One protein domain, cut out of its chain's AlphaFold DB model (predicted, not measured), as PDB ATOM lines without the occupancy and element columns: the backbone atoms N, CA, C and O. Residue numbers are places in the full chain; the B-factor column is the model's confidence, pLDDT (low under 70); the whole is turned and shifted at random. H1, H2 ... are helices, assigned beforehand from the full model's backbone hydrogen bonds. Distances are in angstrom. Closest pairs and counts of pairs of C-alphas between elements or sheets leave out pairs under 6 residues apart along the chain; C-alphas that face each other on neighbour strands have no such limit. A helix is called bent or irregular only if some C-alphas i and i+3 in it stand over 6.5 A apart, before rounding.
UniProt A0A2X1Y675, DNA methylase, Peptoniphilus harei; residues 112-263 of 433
ATOM      1  N   TYR A 112     194.986 207.951 217.678       92.25
ATOM      2  CA  TYR A 112     194.584 208.618 218.904       92.25
ATOM      3  C   TYR A 112     195.258 207.937 220.104       92.25
ATOM      4  O   TYR A 112     195.443 206.723 220.109       92.25
ATOM      5  N   ASP A 113     195.636 208.725 221.108       91.31
ATOM      6  CA  ASP A 113     196.196 208.256 222.373       91.31
ATOM      7  C   ASP A 113     195.478 209.022 223.490       91.31
ATOM      8  O   ASP A 113     195.545 210.252 223.563       91.31
ATOM      9  N   SER A 114     194.770 208.294 224.355       88.06
ATOM     10  CA  SER A 114     193.953 208.853 225.441       88.06
ATOM     11  C   SER A 114     194.724 209.649 226.496       88.06
ATOM     12  O   SER A 114     194.097 210.351 227.285       88.06
ATOM     13  N   LYS A 115     196.055 209.540 226.550       87.31
ATOM     14  CA  LYS A 115     196.912 210.276 227.489       87.31
ATOM     15  C   LYS A 115     197.550 211.489 226.818       87.31
ATOM     16  O   LYS A 115     197.545 212.562 227.412       87.31
ATOM     17  N   LYS A 116     198.064 211.343 225.591       88.88
ATOM     18  CA  LYS A 116     198.665 212.454 224.831       88.88
ATOM     19  C   LYS A 116     197.626 213.437 224.289       88.88
ATOM     20  O   LYS A 116     197.831 214.644 224.351       88.88
ATOM     21  N   HIS A 117     196.527 212.934 223.726       90.62
ATOM     22  CA  HIS A 117     195.623 213.721 222.877       90.62
ATOM     23  C   HIS A 117     194.328 214.161 223.586       90.62
ATOM     24  O   HIS A 117     193.436 214.712 222.945       90.62
ATOM     25  N   LEU A 118     194.224 213.988 224.911       88.19
ATOM     26  CA  LEU A 118     193.051 214.424 225.680       88.19
ATOM     27  C   LEU A 118     192.888 215.955 225.672       88.19
ATOM     28  O   LEU A 118     191.797 216.448 225.401       88.19
ATOM     29  N   ASN A 119     193.982 216.695 225.885       88.88
ATOM     30  CA  ASN A 119     193.988 218.165 225.870       88.88
ATOM     31  C   ASN A 119     193.640 218.738 224.482       88.88
ATOM     32  O   ASN A 119     193.131 219.849 224.376       88.88
ATOM     33  N   LEU A 120     193.884 217.977 223.410       90.12
ATOM     34  CA  LEU A 120     193.498 218.376 222.059       90.12
ATOM     35  C   LEU A 120     191.971 218.375 221.887       90.12
ATOM     36  O   LEU A 120     191.438 219.241 221.196       90.12
ATOM     37  N   LEU A 121     191.245 217.461 222.541       89.94
ATOM     38  CA  LEU A 121     189.780 217.527 222.551       89.94
ATOM     39  C   LEU A 121     189.294 218.808 223.242       89.94
ATOM     40  O   LEU A 121     188.345 219.420 222.762       89.94
ATOM     41  N   ASP A 122     189.983 219.259 224.293       90.06
ATOM     42  CA  ASP A 122     189.670 220.516 224.983       90.06
ATOM     43  C   ASP A 122     189.915 221.731 224.076       90.06
ATOM     44  O   ASP A 122     189.003 222.530 223.866       90.06
ATOM     45  N   GLU A 123     191.082 221.809 223.417       89.50
ATOM     46  CA  GLU A 123     191.366 222.826 222.387       89.50
ATOM     47  C   GLU A 123     190.335 222.811 221.240       89.50
ATOM     48  O   GLU A 123     190.022 223.858 220.671       89.50
ATOM     49  N   MET A 124     189.799 221.641 220.870       90.06
ATOM     50  CA  MET A 124     188.781 221.514 219.822       90.06
ATOM     51  C   MET A 124     187.371 221.915 220.284       90.06
ATOM     52  O   MET A 124     186.603 222.425 219.469       90.06
ATOM     53  N   ILE A 125     187.030 221.726 221.562       90.31
ATOM     54  CA  ILE A 125     185.741 222.125 222.153       90.31
ATOM     55  C   ILE A 125     185.719 223.634 222.424       90.31
ATOM     56  O   ILE A 125     184.773 224.316 222.021       90.31
ATOM     57  N   ASP A 126     186.786 224.184 223.009       89.19
ATOM     58  CA  ASP A 126     186.890 225.606 223.363       89.19
ATOM     59  C   ASP A 126     186.794 226.528 222.127       89.19
ATOM     60  O   ASP A 126     186.296 227.653 222.225       89.19
ATOM     61  N   LYS A 127     187.170 226.038 220.931       88.75
ATOM     62  CA  LYS A 127     186.961 226.733 219.640       88.75
ATOM     63  C   LYS A 127     185.490 227.107 219.386       88.75
ATOM     64  O   LYS A 127     185.245 228.136 218.755       88.75
ATOM     65  N   PHE A 128     184.523 226.329 219.886       86.19
ATOM     66  CA  PHE A 128     183.086 226.612 219.744       86.19
ATOM     67  C   PHE A 128     182.558 227.630 220.762       86.19
ATOM     68  O   PHE A 128     181.566 228.299 220.482       86.19
ATOM     69  N   LYS A 129     183.197 227.754 221.934       84.19
ATOM     70  CA  LYS A 129     182.773 228.625 223.053       84.19
ATOM     71  C   LYS A 129     181.358 228.345 223.601       84.19
ATOM     72  O   LYS A 129     180.817 229.165 224.338       84.19
ATOM     73  N   GLU A 130     180.764 227.195 223.270       80.38
ATOM     74  CA  GLU A 130     179.436 226.772 223.755       80.38
ATOM     75  C   GLU A 130     179.479 226.080 225.130       80.38
ATOM     76  O   GLU A 130     178.472 226.049 225.836       80.38
ATOM     77  N   LYS A 131     180.619 225.477 225.491       78.62
ATOM     78  CA  LYS A 131     180.820 224.656 226.695       78.62
ATOM     79  C   LYS A 131     182.230 224.877 227.240       78.62
ATOM     80  O   LYS A 131     183.150 225.079 226.454       78.62
ATOM     81  N   ASP A 132     182.396 224.796 228.559       76.38
ATOM     82  CA  ASP A 132     183.719 224.714 229.191       76.38
ATOM     83  C   ASP A 132     184.199 223.256 229.148       76.38
ATOM     84  O   ASP A 132     183.608 222.374 229.779       76.38
ATOM     85  N   SER A 133     185.261 223.005 228.383       78.44
ATOM     86  CA  SER A 133     185.882 221.686 228.237       78.44
ATOM     87  C   SER A 133     186.363 221.085 229.565       78.44
ATOM     88  O   SER A 133     186.330 219.866 229.743       78.44
ATOM     89  N   LYS A 134     186.729 221.920 230.546       78.31
ATOM     90  CA  LYS A 134     187.283 221.495 231.845       78.31
ATOM     91  C   LYS A 134     186.240 220.894 232.781       78.31
ATOM     92  O   LYS A 134     186.604 220.223 233.744       78.31
ATOM     93  N   LEU A 135     184.953 221.106 232.498       79.44
ATOM     94  CA  LEU A 135     183.843 220.477 233.219       79.44
ATOM     95  C   LEU A 135     183.526 219.061 232.696       79.44
ATOM     96  O   LEU A 135     182.749 218.339 233.318       79.44
ATOM     97  N   LEU A 136     184.113 218.653 231.566       84.25
ATOM     98  CA  LEU A 136     183.884 217.353 230.938       84.25
ATOM     99  C   LEU A 136     184.913 216.345 231.463       84.25
ATOM    100  O   LEU A 136     186.054 216.289 231.004       84.25
ATOM    101  N   LEU A 137     184.515 215.569 232.473       79.88
ATOM    102  CA  LEU A 137     185.436 214.721 233.239       79.88
ATOM    103  C   LEU A 137     185.891 213.460 232.488       79.88
ATOM    104  O   LEU A 137     186.999 212.984 232.738       79.88
ATOM    105  N   SER A 138     185.076 212.914 231.578       86.00
ATOM    106  CA  SER A 138     185.445 211.741 230.779       86.00
ATOM    107  C   SER A 138     185.781 212.095 229.328       86.00
ATOM    108  O   SER A 138     185.317 213.087 228.764       86.00
ATOM    109  N   GLN A 139     186.569 211.234 228.680       87.12
ATOM    110  CA  GLN A 139     186.839 211.355 227.248       87.12
ATOM    111  C   GLN A 139     185.567 211.157 226.401       87.12
ATOM    112  O   GLN A 139     185.442 211.770 225.342       87.12
ATOM    113  N   GLU A 140     184.615 210.341 226.866       87.94
ATOM    114  CA  GLU A 140     183.329 210.151 226.189       87.94
ATOM    115  C   GLU A 140     182.501 211.445 226.210       87.94
ATOM    116  O   GLU A 140     181.976 211.839 225.170       87.94
ATOM    117  N   ASP A 141     182.471 212.165 227.338       88.50
ATOM    118  CA  ASP A 141     181.801 213.470 227.452       88.50
ATOM    119  C   ASP A 141     182.424 214.511 226.514       88.50
ATOM    120  O   ASP A 141     181.704 215.274 225.867       88.50
ATOM    121  N   LYS A 142     183.758 214.519 226.389       91.44
ATOM    122  CA  LYS A 142     184.490 215.402 225.465       91.44
ATOM    123  C   LYS A 142     184.160 215.093 224.003       91.44
ATOM    124  O   LYS A 142     183.799 216.001 223.254       91.44
ATOM    125  N   ILE A 143     184.190 213.820 223.599       92.50
ATOM    126  CA  ILE A 143     183.778 213.398 222.248       92.50
ATOM    127  C   ILE A 143     182.303 213.759 222.004       92.50
ATOM    128  O   ILE A 143     181.974 214.341 220.970       92.50
ATOM    129  N   ALA A 144     181.413 213.483 222.959       91.94
ATOM    130  CA  ALA A 144     179.991 213.796 222.849       91.94
ATOM    131  C   ALA A 144     179.733 215.307 222.725       91.94
ATOM    132  O   ALA A 144     178.907 215.710 221.909       91.94
ATOM    133  N   ALA A 145     180.454 216.146 223.475       92.44
ATOM    134  CA  ALA A 145     180.369 217.601 223.382       92.44
ATOM    135  C   ALA A 145     180.864 218.130 222.028       92.44
ATOM    136  O   ALA A 145     180.153 218.908 221.389       92.44
ATOM    137  N   LEU A 146     182.028 217.663 221.561       93.38
ATOM    138  CA  LEU A 146     182.596 218.040 220.265       93.38
ATOM    139  C   LEU A 146     181.661 217.662 219.105       93.38
ATOM    140  O   LEU A 146     181.438 218.465 218.196       93.38
ATOM    141  N   VAL A 147     181.076 216.461 219.149       94.50
ATOM    142  CA  VAL A 147     180.083 216.003 218.167       94.50
ATOM    143  C   VAL A 147     178.798 216.829 218.249       94.50
ATOM    144  O   VAL A 147     178.284 217.247 217.214       94.50
ATOM    145  N   GLU A 148     178.287 217.116 219.448       94.12
ATOM    146  CA  GLU A 148     177.052 217.885 219.641       94.12
ATOM    147  C   GLU A 148     177.140 219.294 219.035       94.12
ATOM    148  O   GLU A 148     176.238 219.679 218.288       94.12
ATOM    149  N   SER A 149     178.219 220.041 219.294       93.12
ATOM    150  CA  SER A 149     178.411 221.390 218.737       93.12
ATOM    151  C   SER A 149     178.640 221.362 217.216       93.12
ATOM    152  O   SER A 149     178.107 222.205 216.494       93.12
ATOM    153  N   ASN A 150     179.324 220.336 216.687       92.81
ATOM    154  CA  ASN A 150     179.455 220.127 215.239       92.81
ATOM    155  C   ASN A 150     178.113 219.820 214.547       92.81
ATOM    156  O   ASN A 150     177.844 220.345 213.463       92.81
ATOM    157  N   VAL A 151     177.256 218.990 215.160       93.38
ATOM    158  CA  VAL A 151     175.899 218.721 214.654       93.38
ATOM    159  C   VAL A 151     175.052 219.993 214.750       93.38
ATOM    160  O   VAL A 151     174.457 220.391 213.749       93.38
ATOM    161  N   ARG A 152     175.053 220.684 215.901       92.19
ATOM    162  CA  ARG A 152     174.322 221.946 216.139       92.19
ATOM    163  C   ARG A 152     174.654 223.009 215.092       92.19
ATOM    164  O   ARG A 152     173.735 223.542 214.476       92.19
ATOM    165  N   GLY A 153     175.939 223.239 214.813       87.81
ATOM    166  CA  GLY A 153     176.399 224.214 213.817       87.81
ATOM    167  C   GLY A 153     175.946 223.936 212.374       87.81
ATOM    168  O   GLY A 153     175.920 224.855 211.555       87.81
ATOM    169  N   LYS A 154     175.548 222.696 212.046       87.25
ATOM    170  CA  LYS A 154     174.959 222.338 210.741       87.25
ATOM    171  C   LYS A 154     173.437 222.107 210.797       87.25
ATOM    172  O   LYS A 154     172.811 222.070 209.741       87.25
ATOM    173  N   PHE A 155     172.823 221.988 211.979       89.31
ATOM    174  CA  PHE A 155     171.498 221.375 212.158       89.31
ATOM    175  C   PHE A 155     170.347 222.037 211.389       89.31
ATOM    176  O   PHE A 155     169.519 221.330 210.819       89.31
ATOM    177  N   ASN A 156     170.315 223.367 211.286       85.38
ATOM    178  CA  ASN A 156     169.259 224.051 210.530       85.38
ATOM    179  C   ASN A 156     169.313 223.703 209.030       85.38
ATOM    180  O   ASN A 156     168.295 223.329 208.460       85.38
ATOM    181  N   LYS A 157     170.514 223.667 208.436       84.12
ATOM    182  CA  LYS A 157     170.724 223.247 207.036       84.12
ATOM    183  C   LYS A 157     170.358 221.780 206.801       84.12
ATOM    184  O   LYS A 157     170.001 221.400 205.693       84.12
ATOM    185  N   ILE A 158     170.466 220.950 207.842       84.19
ATOM    186  CA  ILE A 158     170.041 219.547 207.802       84.19
ATOM    187  C   ILE A 158     168.512 219.484 207.748       84.19
ATOM    188  O   ILE A 158     167.976 218.869 206.830       84.19
ATOM    189  N   LEU A 159     167.816 220.179 208.656       85.38
ATOM    190  CA  LEU A 159     166.350 220.280 208.658       85.38
ATOM    191  C   LEU A 159     165.797 220.829 207.333       85.38
ATOM    192  O   LEU A 159     164.858 220.256 206.795       85.38
ATOM    193  N   GLU A 160     166.404 221.888 206.795       85.69
ATOM    194  CA  GLU A 160     166.044 222.513 205.508       85.69
ATOM    195  C   GLU A 160     166.219 221.578 204.297       85.69
ATOM    196  O   GLU A 160     165.631 221.821 203.246       85.69
ATOM    197  N   SER A 161     167.023 220.514 204.421       84.69
ATOM    198  CA  SER A 161     167.272 219.554 203.335       84.69
ATOM    199  C   SER A 161     166.306 218.362 203.310       84.69
ATOM    200  O   SER A 161     166.214 217.675 202.289       84.69
ATOM    201  N   LEU A 162     165.614 218.086 204.420       86.94
ATOM    202  CA  LEU A 162     164.744 216.915 204.576       86.94
ATOM    203  C   LEU A 162     163.363 217.136 203.955       86.94
ATOM    204  O   LEU A 162     162.892 218.263 203.818       86.94
ATOM    205  N   SER A 163     162.701 216.042 203.587       85.38
ATOM    206  CA  SER A 163     161.330 216.086 203.094       85.38
ATOM    207  C   SER A 163     160.320 216.358 204.209       85.38
ATOM    208  O   SER A 163     160.484 215.980 205.372       85.38
ATOM    209  N   ASP A 164     159.202 216.936 203.791       83.44
ATOM    210  CA  ASP A 164     157.992 217.148 204.577       83.44
ATOM    211  C   ASP A 164     157.426 215.865 205.216       83.44
ATOM    212  O   ASP A 164     156.654 215.951 206.166       83.44
ATOM    213  N   GLU A 165     157.758 214.685 204.683       81.19
ATOM    214  CA  GLU A 165     157.373 213.384 205.237       81.19
ATOM    215  C   GLU A 165     158.214 213.063 206.478       81.19
ATOM    216  O   GLU A 165     157.659 212.897 207.567       81.19
ATOM    217  N   SER A 166     159.547 213.092 206.352       81.50
ATOM    218  CA  SER A 166     160.452 212.904 207.494       81.50
ATOM    219  C   SER A 166     160.211 213.957 208.576       81.50
ATOM    220  O   SER A 166     160.109 213.621 209.751       81.50
ATOM    221  N   LEU A 167     160.039 215.231 208.205       83.12
ATOM    222  CA  LEU A 167     159.792 216.320 209.163       83.12
ATOM    223  C   LEU A 167     158.461 216.188 209.937       83.12
ATOM    224  O   LEU A 167     158.275 216.892 210.932       83.12
ATOM    225  N   LYS A 168     157.553 215.293 209.514       85.12
ATOM    226  CA  LYS A 168     156.326 214.918 210.243       85.12
ATOM    227  C   LYS A 168     156.490 213.620 211.046       85.12
ATOM    228  O   LYS A 168     155.826 213.478 212.071       85.12
ATOM    229  N   SER A 169     157.348 212.688 210.618       81.19
ATOM    230  CA  SER A 169     157.555 211.385 211.276       81.19
ATOM    231  C   SER A 169     158.608 211.399 212.395       81.19
ATOM    232  O   SER A 169     158.483 210.634 213.355       81.19
ATOM    233  N   ILE A 170     159.636 212.255 212.304       85.00
ATOM    234  CA  ILE A 170     160.693 212.389 213.316       85.00
ATOM    235  C   ILE A 170     160.661 213.771 213.980       85.00
ATOM    236  O   ILE A 170     160.583 214.807 213.322       85.00
ATOM    237  N   GLN A 171     160.748 213.809 215.313       88.75
ATOM    238  CA  GLN A 171     160.889 215.078 216.028       88.75
ATOM    239  C   GLN A 171     162.277 215.690 215.787       88.75
ATOM    240  O   GLN A 171     163.262 214.986 215.567       88.75
ATOM    241  N   LYS A 172     162.398 217.018 215.908       89.06
ATOM    242  CA  LYS A 172     163.700 217.700 215.778       89.06
ATOM    243  C   LYS A 172     164.722 217.204 216.816       89.06
ATOM    244  O   LYS A 172     165.901 217.106 216.498       89.06
ATOM    245  N   VAL A 173     164.276 216.855 218.026       90.12
ATOM    246  CA  VAL A 173     165.141 216.295 219.085       90.12
ATOM    247  C   VAL A 173     165.595 214.874 218.736       90.12
ATOM    248  O   VAL A 173     166.790 214.595 218.798       90.12
ATOM    249  N   ASP A 174     164.675 214.013 218.289       91.88
ATOM    250  CA  ASP A 174     164.969 212.665 217.780       91.88
ATOM    251  C   ASP A 174     166.028 212.708 216.663       91.88
ATOM    252  O   ASP A 174     167.061 212.049 216.757       91.88
ATOM    253  N   LEU A 175     165.819 213.530 215.627       91.62
ATOM    254  CA  LEU A 175     166.758 213.669 214.508       91.62
ATOM    255  C   LEU A 175     168.139 214.156 214.971       91.62
ATOM    256  O   LEU A 175     169.164 213.635 214.528       91.62
ATOM    257  N   PHE A 176     168.179 215.147 215.866       93.38
ATOM    258  CA  PHE A 176     169.428 215.648 216.439       93.38
ATOM    259  C   PHE A 176     170.180 214.546 217.197       93.38
ATOM    260  O   PHE A 176     171.395 214.410 217.055       93.38
ATOM    261  N   ASN A 177     169.460 213.724 217.967       94.19
ATOM    262  CA  ASN A 177     170.039 212.602 218.695       94.19
ATOM    263  C   ASN A 177     170.526 211.481 217.767       94.19
ATOM    264  O   ASN A 177     171.646 211.017 217.966       94.19
ATOM    265  N   LEU A 178     169.765 211.108 216.732       94.94
ATOM    266  CA  LEU A 178     170.180 210.145 215.701       94.94
ATOM    267  C   LEU A 178     171.503 210.563 215.042       94.94
ATOM    268  O   LEU A 178     172.445 209.774 214.974       94.94
ATOM    269  N   LEU A 179     171.605 211.820 214.598       95.06
ATOM    270  CA  LEU A 179     172.813 212.360 213.961       95.06
ATOM    271  C   LEU A 179     174.009 212.378 214.925       95.06
ATOM    272  O   LEU A 179     175.100 211.939 214.565       95.06
ATOM    273  N   LYS A 180     173.793 212.850 216.158       95.38
ATOM    274  CA  LYS A 180     174.797 212.889 217.232       95.38
ATOM    275  C   LYS A 180     175.309 211.493 217.593       95.38
ATOM    276  O   LYS A 180     176.504 211.324 217.806       95.38
ATOM    277  N   GLU A 181     174.429 210.499 217.648       96.06
ATOM    278  CA  GLU A 181     174.789 209.110 217.940       96.06
ATOM    279  C   GLU A 181     175.576 208.482 216.780       96.06
ATOM    280  O   GLU A 181     176.660 207.938 216.987       96.06
ATOM    281  N   SER A 182     175.091 208.655 215.547       96.31
ATOM    282  CA  SER A 182     175.697 208.075 214.341       96.31
ATOM    283  C   SER A 182     177.108 208.610 214.073       96.31
ATOM    284  O   SER A 182     178.036 207.848 213.786       96.31
ATOM    285  N   VAL A 183     177.300 209.926 214.219       97.06
ATOM    286  CA  VAL A 183     178.630 210.546 214.139       97.06
ATOM    287  C   VAL A 183     179.526 210.002 215.250       97.06
ATOM    288  O   VAL A 183     180.622 209.536 214.968       97.06
ATOM    289  N   LYS A 184     179.063 210.001 216.504       96.00
ATOM    290  CA  LYS A 184     179.859 209.579 217.666       96.00
ATOM    291  C   LYS A 184     180.371 208.138 217.562       96.00
ATOM    292  O   LYS A 184     181.533 207.923 217.876       96.00
ATOM    293  N   ILE A 185     179.579 207.187 217.055       95.88
ATOM    294  CA  ILE A 185     180.055 205.814 216.772       95.88
ATOM    295  C   ILE A 185     181.220 205.842 215.771       95.88
ATOM    296  O   ILE A 185     182.265 205.244 216.016       95.88
ATOM    297  N   SER A 186     181.066 206.602 214.683       96.56
ATOM    298  CA  SER A 186     182.082 206.759 213.632       96.56
ATOM    299  C   SER A 186     183.375 207.410 214.160       96.56
ATOM    300  O   SER A 186     184.475 207.027 213.762       96.56
ATOM    301  N   ILE A 187     183.259 208.378 215.076       96.50
ATOM    302  CA  ILE A 187     184.399 209.024 215.745       96.50
ATOM    303  C   ILE A 187     185.096 208.056 216.712       96.50
ATOM    304  O   ILE A 187     186.308 207.863 216.609       96.50
ATOM    305  N   SER A 188     184.343 207.434 217.624       94.94
ATOM    306  CA  SER A 188     184.883 206.553 218.666       94.94
ATOM    307  C   SER A 188     185.585 205.327 218.086       94.94
ATOM    308  O   SER A 188     186.680 205.004 218.539       94.94
ATOM    309  N   GLU A 189     185.026 204.698 217.045       94.50
ATOM    310  CA  GLU A 189     185.679 203.584 216.343       94.50
ATOM    311  C   GLU A 189     187.037 204.014 215.771       94.50
ATOM    312  O   GLU A 189     188.054 203.372 216.029       94.50
ATOM    313  N   ARG A 190     187.089 205.139 215.040       93.75
ATOM    314  CA  ARG A 190     188.335 205.608 214.411       93.75
ATOM    315  C   ARG A 190     189.388 206.056 215.428       93.75
ATOM    316  O   ARG A 190     190.580 206.043 215.114       93.75
ATOM    317  N   MET A 191     188.968 206.469 216.619       93.31
ATOM    318  CA  MET A 191     189.852 206.797 217.739       93.31
ATOM    319  C   MET A 191     190.213 205.570 218.605       93.31
ATOM    320  O   MET A 191     190.966 205.735 219.560       93.31
ATOM    321  N   GLU A 192     189.701 204.373 218.288       92.69
ATOM    322  CA  GLU A 192     189.864 203.125 219.059       92.69
ATOM    323  C   GLU A 192     189.361 203.249 220.525       92.69
ATOM    324  O   GLU A 192     189.953 202.723 221.467       92.69
ATOM    325  N   VAL A 193     188.245 203.966 220.728       91.00
ATOM    326  CA  VAL A 193     187.683 204.328 222.044       91.00
ATOM    327  C   VAL A 193     186.460 203.478 222.386       91.00
ATOM    328  O   VAL A 193     185.502 203.412 221.618       91.00
ATOM    329  N   SER A 194     186.444 202.893 223.586       86.06
ATOM    330  CA  SER A 194     185.265 202.208 224.131       86.06
ATOM    331  C   SER A 194     184.083 203.172 224.268       86.06
ATOM    332  O   SER A 194     184.192 204.168 224.981       86.06
ATOM    333  N   TYR A 195     182.958 202.853 223.628       85.62
ATOM    334  CA  TYR A 195     181.758 203.688 223.616       85.62
ATOM    335  C   TYR A 195     180.496 202.869 223.943       85.62
ATOM    336  O   TYR A 195     180.345 201.749 223.453       85.62
ATOM    337  N   GLN A 196     179.585 203.417 224.757       85.50
ATOM    338  CA  GLN A 196     178.322 202.761 225.122       85.50
ATOM    339  C   GLN A 196     177.183 203.144 224.166       85.50
ATOM    340  O   GLN A 196     176.549 204.187 224.318       85.50
ATOM    341  N   LEU A 197     176.909 202.272 223.191       86.38
ATOM    342  CA  LEU A 197     175.852 202.453 222.191       86.38
ATOM    343  C   LEU A 197     174.474 202.728 222.816       86.38
ATOM    344  O   LEU A 197     173.973 201.939 223.616       86.38
ATOM    345  N   LYS A 198     173.806 203.794 222.363       90.31
ATOM    346  CA  LYS A 198     172.408 204.083 222.702       90.31
ATOM    347  C   LYS A 198     171.501 203.666 221.550       90.31
ATOM    348  O   LYS A 198     171.097 204.500 220.737       90.31
ATOM    349  N   GLU A 199     171.185 202.369 221.494       88.81
ATOM    350  CA  GLU A 199     170.368 201.737 220.439       88.81
ATOM    351  C   GLU A 199     169.047 202.483 220.173       88.81
ATOM    352  O   GLU A 199     168.647 202.633 219.019       88.81
ATOM    353  N   GLU A 200     168.423 203.039 221.220       91.06
ATOM    354  CA  GLU A 200     167.261 203.939 221.138       91.06
ATOM    355  C   GLU A 200     167.420 205.034 220.069       91.06
ATOM    356  O   GLU A 200     166.511 205.247 219.270       91.06
ATOM    357  N   ASN A 201     168.587 205.680 219.991       91.75
ATOM    358  CA  ASN A 201     168.839 206.803 219.093       91.75
ATOM    359  C   ASN A 201     169.179 206.345 217.666       91.75
ATOM    360  O   ASN A 201     168.891 207.078 216.724       91.75
ATOM    361  N   LEU A 202     169.724 205.135 217.483       91.19
ATOM    362  CA  LEU A 202     169.898 204.534 216.151       91.19
ATOM    363  C   LEU A 202     168.576 204.013 215.579       91.19
ATOM    364  O   LEU A 202     168.341 204.145 214.378       91.19
ATOM    365  N   SER A 203     167.685 203.485 216.429       91.50
ATOM    366  CA  SER A 203     166.365 202.976 216.020       91.50
ATOM    367  C   SER A 203     165.540 204.013 215.245       91.50
ATOM    368  O   SER A 203     164.745 203.668 214.369       91.50
ATOM    369  N   LEU A 204     165.789 205.300 215.508       92.44
ATOM    370  CA  LEU A 204     165.162 206.450 214.864       92.44
ATOM    371  C   LEU A 204     165.411 206.522 213.350       92.44
ATOM    372  O   LEU A 204     164.607 207.140 212.655       92.44
ATOM    373  N   LEU A 205     166.452 205.865 212.815       91.88
ATOM    374  CA  LEU A 205     166.680 205.784 211.365       91.88
ATOM    375  C   LEU A 205     165.500 205.119 210.632       91.88
ATOM    376  O   LEU A 205     165.193 205.490 209.500       91.88
ATOM    377  N   SER A 206     164.782 204.203 211.292       91.44
ATOM    378  CA  SER A 206     163.570 203.573 210.747       91.44
ATOM    379  C   SER A 206     162.451 204.577 210.416       91.44
ATOM    380  O   SER A 206     161.687 204.342 209.480       91.44
ATOM    381  N   LYS A 207     162.385 205.716 211.130       90.50
ATOM    382  CA  LYS A 207     161.388 206.789 210.936       90.50
ATOM    383  C   LYS A 207     161.668 207.672 209.710       90.50
ATOM    384  O   LYS A 207     160.767 208.380 209.265       90.50
ATOM    385  N   ILE A 208     162.903 207.677 209.198       90.06
ATOM    386  CA  ILE A 208     163.339 208.533 208.084       90.06
ATOM    387  C   ILE A 208     162.804 207.978 206.757       90.06
ATOM    388  O   ILE A 208     162.890 206.770 206.507       90.06
ATOM    389  N   SER A 209     162.282 208.836 205.876       88.50
ATOM    390  CA  SER A 209     161.817 208.409 204.551       88.50
ATOM    391  C   SER A 209     162.968 207.839 203.706       88.50
ATOM    392  O   SER A 209     164.136 208.207 203.855       88.50
ATOM    393  N   SER A 210     162.664 206.923 202.784       86.31
ATOM    394  CA  SER A 210     163.701 206.335 201.917       86.31
ATOM    395  C   SER A 210     164.220 207.298 200.833       86.31
ATOM    396  O   SER A 210     165.173 206.961 200.139       86.31
ATOM    397  N   SER A 211     163.650 208.506 200.723       85.50
ATOM    398  CA  SER A 211     164.185 209.631 199.937       85.50
ATOM    399  C   SER A 211     165.124 210.547 200.744       85.50
ATOM    400  O   SER A 211     165.931 211.272 200.162       85.50
ATOM    401  N   ASP A 212     165.061 210.505 202.079       90.00
ATOM    402  CA  ASP A 212     165.907 211.304 202.973       90.00
ATOM    403  C   ASP A 212     167.082 210.530 203.586       90.00
ATOM    404  O   ASP A 212     168.040 211.156 204.045       90.00
ATOM    405  N   ILE A 213     167.062 209.191 203.582       91.69
ATOM    406  CA  ILE A 213     168.155 208.381 204.149       91.69
ATOM    407  C   ILE A 213     169.521 208.724 203.537       91.69
ATOM    408  O   ILE A 213     170.489 208.895 204.274       91.69
ATOM    409  N   ASP A 214     169.601 208.918 202.220       91.25
ATOM    410  CA  ASP A 214     170.827 209.352 201.537       91.25
ATOM    411  C   ASP A 214     171.352 210.694 202.068       91.25
ATOM    412  O   ASP A 214     172.562 210.880 202.214       91.25
ATOM    413  N   LYS A 215     170.451 211.613 202.433       90.81
ATOM    414  CA  LYS A 215     170.800 212.907 203.028       90.81
ATOM    415  C   LYS A 215     171.336 212.710 204.442       90.81
ATOM    416  O   LYS A 215     172.416 213.208 204.742       90.81
ATOM    417  N   VAL A 216     170.639 211.942 205.286       92.25
ATOM    418  CA  VAL A 216     171.063 211.644 206.668       92.25
ATOM    419  C   VAL A 216     172.439 210.970 206.691       92.25
ATOM    420  O   VAL A 216     173.319 211.432 207.415       92.25
ATOM    421  N   LEU A 217     172.660 209.952 205.849       94.25
ATOM    422  CA  LEU A 217     173.939 209.241 205.736       94.25
ATOM    423  C   LEU A 217     175.062 210.134 205.187       94.25
ATOM    424  O   LEU A 217     176.165 210.136 205.731       94.25
ATOM    425  N   SER A 218     174.786 210.931 204.147       93.06
ATOM    426  CA  SER A 218     175.734 211.916 203.612       93.06
ATOM    427  C   SER A 218     176.133 212.948 204.667       93.06
ATOM    428  O   SER A 218     177.306 213.284 204.817       93.06
ATOM    429  N   ILE A 219     175.167 213.435 205.442       91.94
ATOM    430  CA  ILE A 219     175.363 214.455 206.469       91.94
ATOM    431  C   ILE A 219     176.148 213.902 207.664       91.94
ATOM    432  O   ILE A 219     177.104 214.548 208.096       91.94
ATOM    433  N   SER A 220     175.820 212.707 208.172       94.38
ATOM    434  CA  SER A 220     176.584 212.082 209.263       94.38
ATOM    435  C   SER A 220     178.011 211.737 208.825       94.38
ATOM    436  O   SER A 220     178.960 212.002 209.568       94.38
ATOM    437  N   ALA A 221     178.194 211.245 207.594       95.19
ATOM    438  CA  ALA A 221     179.517 211.020 207.013       95.19
ATOM    439  C   ALA A 221     180.313 212.332 206.893       95.19
ATOM    440  O   ALA A 221     181.459 212.387 207.322       95.19
ATOM    441  N   ASN A 222     179.708 213.419 206.398       94.19
ATOM    442  CA  ASN A 222     180.370 214.720 206.237       94.19
ATOM    443  C   ASN A 222     180.626 215.475 207.558       94.19
ATOM    444  O   ASN A 222     181.489 216.350 207.614       94.19
ATOM    445  N   ILE A 223     179.895 215.186 208.637       94.75
ATOM    446  CA  ILE A 223     180.246 215.684 209.978       94.75
ATOM    447  C   ILE A 223     181.440 214.891 210.521       94.75
ATOM    448  O   ILE A 223     182.426 215.498 210.936       94.75
ATOM    449  N   SER A 224     181.393 213.559 210.430       96.75
ATOM    450  CA  SER A 224     182.488 212.679 210.861       96.75
ATOM    451  C   SER A 224     183.787 212.975 210.100       96.75
ATOM    452  O   SER A 224     184.847 213.105 210.710       96.75
ATOM    453  N   LYS A 225     183.692 213.183 208.777       95.56
ATOM    454  CA  LYS A 225     184.797 213.549 207.879       95.56
ATOM    455  C   LYS A 225     185.515 214.812 208.343       95.56
ATOM    456  O   LYS A 225     186.735 214.791 208.444       95.56
ATOM    457  N   ASN A 226     184.779 215.875 208.675       94.38
ATOM    458  CA  ASN A 226     185.371 217.119 209.173       94.38
ATOM    459  C   ASN A 226     186.115 216.897 210.500       94.38
ATOM    460  O   ASN A 226     187.306 217.174 210.577       94.38
ATOM    461  N   ILE A 227     185.445 216.324 211.509       95.12
ATOM    462  CA  ILE A 227     186.030 216.122 212.848       95.12
ATOM    463  C   ILE A 227     187.309 215.266 212.772       95.12
ATOM    464  O   ILE A 227     188.302 215.588 213.418       95.12
ATOM    465  N   LEU A 228     187.317 214.207 211.952       95.38
ATOM    466  CA  LEU A 228     188.463 213.301 211.783       95.38
ATOM    467  C   LEU A 228     189.567 213.850 210.858       95.38
ATOM    468  O   LEU A 228     190.700 213.357 210.891       95.38
ATOM    469  N   LEU A 229     189.277 214.856 210.025       93.88
ATOM    470  CA  LEU A 229     190.303 215.630 209.318       93.88
ATOM    471  C   LEU A 229     190.969 216.633 210.264       93.88
ATOM    472  O   LEU A 229     192.198 216.685 210.296       93.88
ATOM    473  N   ASP A 230     190.188 217.361 211.064       93.44
ATOM    474  CA  ASP A 230     190.701 218.348 212.018       93.44
ATOM    475  C   ASP A 230     191.543 217.664 213.110       93.44
ATOM    476  O   ASP A 230     192.724 217.978 213.270       93.44
ATOM    477  N   LEU A 231     190.987 216.644 213.780       94.00
ATOM    478  CA  LEU A 231     191.678 215.853 214.806       94.00
ATOM    479  C   LEU A 231     192.966 215.218 214.257       94.00
ATOM    480  O   LEU A 231     194.029 215.333 214.862       94.00
ATOM    481  N   GLY A 232     192.893 214.591 213.077       92.56
ATOM    482  CA  GLY A 232     194.048 213.961 212.435       92.56
ATOM    483  C   GLY A 232     195.124 214.946 211.956       92.56
ATOM    484  O   GLY A 232     196.272 214.545 211.783       92.56
ATOM    485  N   SER A 233     194.779 216.219 211.749       90.81
ATOM    486  CA  SER A 233     195.734 217.280 211.388       90.81
ATOM    487  C   SER A 233     196.410 217.873 212.624       90.81
ATOM    488  O   SER A 233     197.617 218.111 212.619       90.81
ATOM    489  N   GLU A 234     195.654 218.062 213.704       91.50
ATOM    490  CA  GLU A 234     196.174 218.564 214.975       91.50
ATOM    491  C   GLU A 234     197.067 217.526 215.684       91.50
ATOM    492  O   GLU A 234     198.122 217.887 216.202       91.50
ATOM    493  N   ILE A 235     196.734 216.226 215.621       92.31
ATOM    494  CA  ILE A 235     197.613 215.141 216.104       92.31
ATOM    495  C   ILE A 235     198.973 215.186 215.393       92.31
ATOM    496  O   ILE A 235     200.011 215.211 216.049       92.31
ATOM    497  N   LYS A 236     198.991 215.307 214.057       89.19
ATOM    498  CA  LYS A 236     200.242 215.476 213.297       89.19
ATOM    499  C   LYS A 236     201.011 216.734 213.697       89.19
ATOM    500  O   LYS A 236     202.237 216.700 213.749       89.19
ATOM    501  N   ARG A 237     200.322 217.848 213.985       89.50
ATOM    502  CA  ARG A 237     200.966 219.073 214.490       89.50
ATOM    503  C   ARG A 237     201.693 218.796 215.808       89.50
ATOM    504  O   ARG A 237     202.823 219.254 215.960       89.50
ATOM    505  N   LEU A 238     201.093 218.028 216.719       88.69
ATOM    506  CA  LEU A 238     201.732 217.609 217.970       88.69
ATOM    507  C   LEU A 238     202.924 216.667 217.716       88.69
ATOM    508  O   LEU A 238     204.016 216.964 218.189       88.69
ATOM    509  N   GLU A 239     202.769 215.617 216.902       87.81
ATOM    510  CA  GLU A 239     203.861 214.690 216.537       87.81
ATOM    511  C   GLU A 239     205.074 215.413 215.914       87.81
ATOM    512  O   GLU A 239     206.228 215.083 216.195       87.81
ATOM    513  N   ILE A 240     204.834 216.427 215.074       87.25
ATOM    514  CA  ILE A 240     205.889 217.256 214.470       87.25
ATOM    515  C   ILE A 240     206.565 218.149 215.521       87.25
ATOM    516  O   ILE A 240     207.785 218.315 215.483       87.25
ATOM    517  N   LEU A 241     205.808 218.713 216.468       87.88
ATOM    518  CA  LEU A 241     206.360 219.536 217.547       87.88
ATOM    519  C   LEU A 241     207.191 218.708 218.540       87.88
ATOM    520  O   LEU A 241     208.267 219.164 218.925       87.88
ATOM    521  N   GLU A 242     206.761 217.487 218.879       87.56
ATOM    522  CA  GLU A 242     207.560 216.522 219.651       87.56
ATOM    523  C   GLU A 242     208.890 216.228 218.934       87.56
ATOM    524  O   GLU A 242     209.956 216.521 219.479       87.56
ATOM    525  N   LYS A 243     208.840 215.796 217.661       87.25
ATOM    526  CA  LYS A 243     210.027 215.539 216.814       87.25
ATOM    527  C   LYS A 243     210.976 216.745 216.686       87.25
ATOM    528  O   LYS A 243     212.171 216.564 216.451       87.25
ATOM    529  N   ILE A 244     210.470 217.979 216.780       87.56
ATOM    530  CA  ILE A 244     211.283 219.209 216.759       87.56
ATOM    531  C   ILE A 244     211.920 219.477 218.126       87.56
ATOM    532  O   ILE A 244     213.071 219.916 218.175       87.56
ATOM    533  N   GLN A 245     211.208 219.235 219.227       85.75
ATOM    534  CA  GLN A 245     211.746 219.457 220.568       85.75
ATOM    535  C   GLN A 245     212.822 218.422 220.919       85.75
ATOM    536  O   GLN A 245     213.914 218.817 221.322       85.75
ATOM    537  N   GLU A 246     212.590 217.139 220.618       86.31
ATOM    538  CA  GLU A 246     213.586 216.066 220.766       86.31
ATOM    539  C   GLU A 246     214.922 216.416 220.091       86.31
ATOM    540  O   GLU A 246     215.992 216.179 220.650       86.31
ATOM    541  N   ARG A 247     214.882 217.026 218.897       83.38
ATOM    542  CA  ARG A 247     216.091 217.459 218.176       83.38
ATOM    543  C   ARG A 247     216.842 218.568 218.906       83.38
ATOM    544  O   ARG A 247     218.058 218.463 219.028       83.38
ATOM    545  N   LYS A 248     216.143 219.576 219.436       83.38
ATOM    546  CA  LYS A 248     216.767 220.650 220.233       83.38
ATOM    547  C   LYS A 248     217.404 220.102 221.504       83.38
ATOM    548  O   LYS A 248     218.509 220.505 221.848       83.38
ATOM    549  N   ASP A 249     216.740 219.171 222.179       82.19
ATOM    550  CA  ASP A 249     217.240 218.575 223.419       82.19
ATOM    551  C   ASP A 249     218.460 217.670 223.135       82.19
ATOM    552  O   ASP A 249     219.444 217.667 223.881       82.19
ATOM    553  N   LEU A 250     218.468 216.968 221.994       79.94
ATOM    554  CA  LEU A 250     219.633 216.238 221.477       79.94
ATOM    555  C   LEU A 250     220.782 217.158 221.028       79.94
ATOM    556  O   LEU A 250     221.944 216.773 221.143       79.94
ATOM    557  N   GLU A 251     220.496 218.354 220.517       75.56
ATOM    558  CA  GLU A 251     221.502 219.366 220.165       75.56
ATOM    559  C   GLU A 251     222.113 219.998 221.424       75.56
ATOM    560  O   GLU A 251     223.333 219.985 221.576       75.56
ATOM    561  N   GLN A 252     221.294 220.421 222.391       73.56
ATOM    562  CA  GLN A 252     221.759 220.942 223.684       73.56
ATOM    563  C   GLN A 252     222.576 219.905 224.466       73.56
ATOM    564  O   GLN A 252     223.627 220.229 225.015       73.56
ATOM    565  N   THR A 253     222.153 218.637 224.496       73.00
ATOM    566  CA  THR A 253     222.916 217.581 225.186       73.00
ATOM    567  C   THR A 253     224.195 217.169 224.454       73.00
ATOM    568  O   THR A 253     225.100 216.639 225.104       73.00
ATOM    569  N   LYS A 254     224.330 217.431 223.145       77.88
ATOM    570  CA  LYS A 254     225.625 217.369 222.442       77.88
ATOM    571  C   LYS A 254     226.502 218.559 222.811       77.88
ATOM    572  O   LYS A 254     227.626 218.342 223.248       77.88
ATOM    573  N   GLU A 255     225.979 219.782 222.742       72.19
ATOM    574  CA  GLU A 255     226.731 220.998 223.070       72.19
ATOM    575  C   GLU A 255     227.262 220.967 224.515       72.19
ATOM    576  O   GLU A 255     228.420 221.292 224.768       72.19
ATOM    577  N   LEU A 256     226.455 220.496 225.472       64.75
ATOM    578  CA  LEU A 256     226.875 220.300 226.863       64.75
ATOM    579  C   LEU A 256     227.984 219.243 227.002       64.75
ATOM    580  O   LEU A 256     228.908 219.442 227.790       64.75
ATOM    581  N   LYS A 257     227.941 218.152 226.223       72.19
ATOM    582  CA  LYS A 257     229.013 217.139 226.190       72.19
ATOM    583  C   LYS A 257     230.287 217.681 225.548       72.19
ATOM    584  O   LYS A 257     231.367 217.421 226.060       72.19
ATOM    585  N   GLU A 258     230.185 218.460 224.477       73.75
ATOM    586  CA  GLU A 258     231.332 219.100 223.824       73.75
ATOM    587  C   GLU A 258     231.986 220.145 224.740       73.75
ATOM    588  O   GLU A 258     233.206 220.132 224.912       73.75
ATOM    589  N   ARG A 259     231.185 220.976 225.424       66.75
ATOM    590  CA  ARG A 259     231.654 221.905 226.467       66.75
ATOM    591  C   ARG A 259     232.333 221.174 227.628       66.75
ATOM    592  O   ARG A 259     233.399 221.606 228.057       66.75
ATOM    593  N   TYR A 260     231.753 220.074 228.116       63.06
ATOM    594  CA  TYR A 260     232.338 219.267 229.194       63.06
ATOM    595  C   TYR A 260     233.649 218.597 228.769       63.06
ATOM    596  O   TYR A 260     234.644 218.688 229.484       63.06
ATOM    597  N   ASN A 261     233.682 217.982 227.584       73.31
ATOM    598  CA  ASN A 261     234.880 217.347 227.039       73.31
ATOM    599  C   ASN A 261     236.007 218.364 226.845       73.31
ATOM    600  O   ASN A 261     237.144 218.071 227.206       73.31
ATOM    601  N   LYS A 262     235.693 219.568 226.343       70.88
ATOM    602  CA  LYS A 262     236.675 220.649 226.224       70.88
ATOM    603  C   LYS A 262     237.181 221.106 227.595       70.88
ATOM    604  O   LYS A 262     238.384 221.171 227.804       70.88
ATOM    605  N   LEU A 263     236.288 221.356 228.554       65.50
ATOM    606  CA  LEU A 263     236.691 221.726 229.914       65.50
ATOM    607  C   LEU A 263     237.584 220.645 230.549       65.50
ATOM    608  O   LEU A 263     238.574 220.969 231.195       65.50
TER     609      LEU A 263
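AT A GLANCE: This is residues 112 to 263 of the 433 residues of the protein "DNA methylase" of Peptoniphilus harei (UniProt A0A2X1Y675). One long helix, H6, runs along a small body of crossed helices and sticks far out of it with residues 239 to 263. In the body H2 and H4 pack on the first part of H6, H1 packs on H2, and H5 on H4. The printed part has 152 residues, with six named helices, H1 to H6 in order, and no named strand: all helix, loose, radius of gyration of the C-alphas 21.5 A, spans 83 by 27 by 27 A.

IN THESE COORDINATES: H1, residues 118 to 126, begins at C-alpha (193.051, 214.424, 225.680). H2, residues 139 to 159, spans 29.1 A and is irregular: C-alphas 153 and 156 are 7.9 A apart. H3 is residues 166 to 169, H4 172 to 190, 27.5 A, and H5 199 to 207. H6, residues 213 to 263, spans 74.4 A and ends at C-alpha (236.691, 221.726, 229.914).

HOW THE PARTS SIT: H1 touches H2, closest C-alphas Ile 125 and Leu 146, 5.5 A. H2 touches H4 at a steep tilt of 48 degrees, opposite ways, closest C-alphas Glu 148 and Lys 180, 6.0 A. H3 is close to H5 but not clearly touching, closest C-alphas Ser 169 and Lys 207, 6.0 A. H4 touches H5, closest C-alphas Leu 178 and Asn 201, 4.9 A. H4 touches H6 with residues 179 to 187 alone, closest C-alphas Val 183 and Ser 224, 5.5 A. In H4 every O i to N i+4 pair is within hydrogen-bond range; in H1 4 of 5, H2 14 of 17, H6 45 of 47 and H5 1 of 5, with 4 of 6 O i to N i+3 pairs; H3 is too short for such a pair.

THE WHOLE: The C-alphas of Glu 165 and Leu 263, the two farthest apart, are 83.5 A apart. The printed part has no cut, and the H1 to H2 link is long. Residues 256, 259 to 260 and 263 have pLDDT under 70.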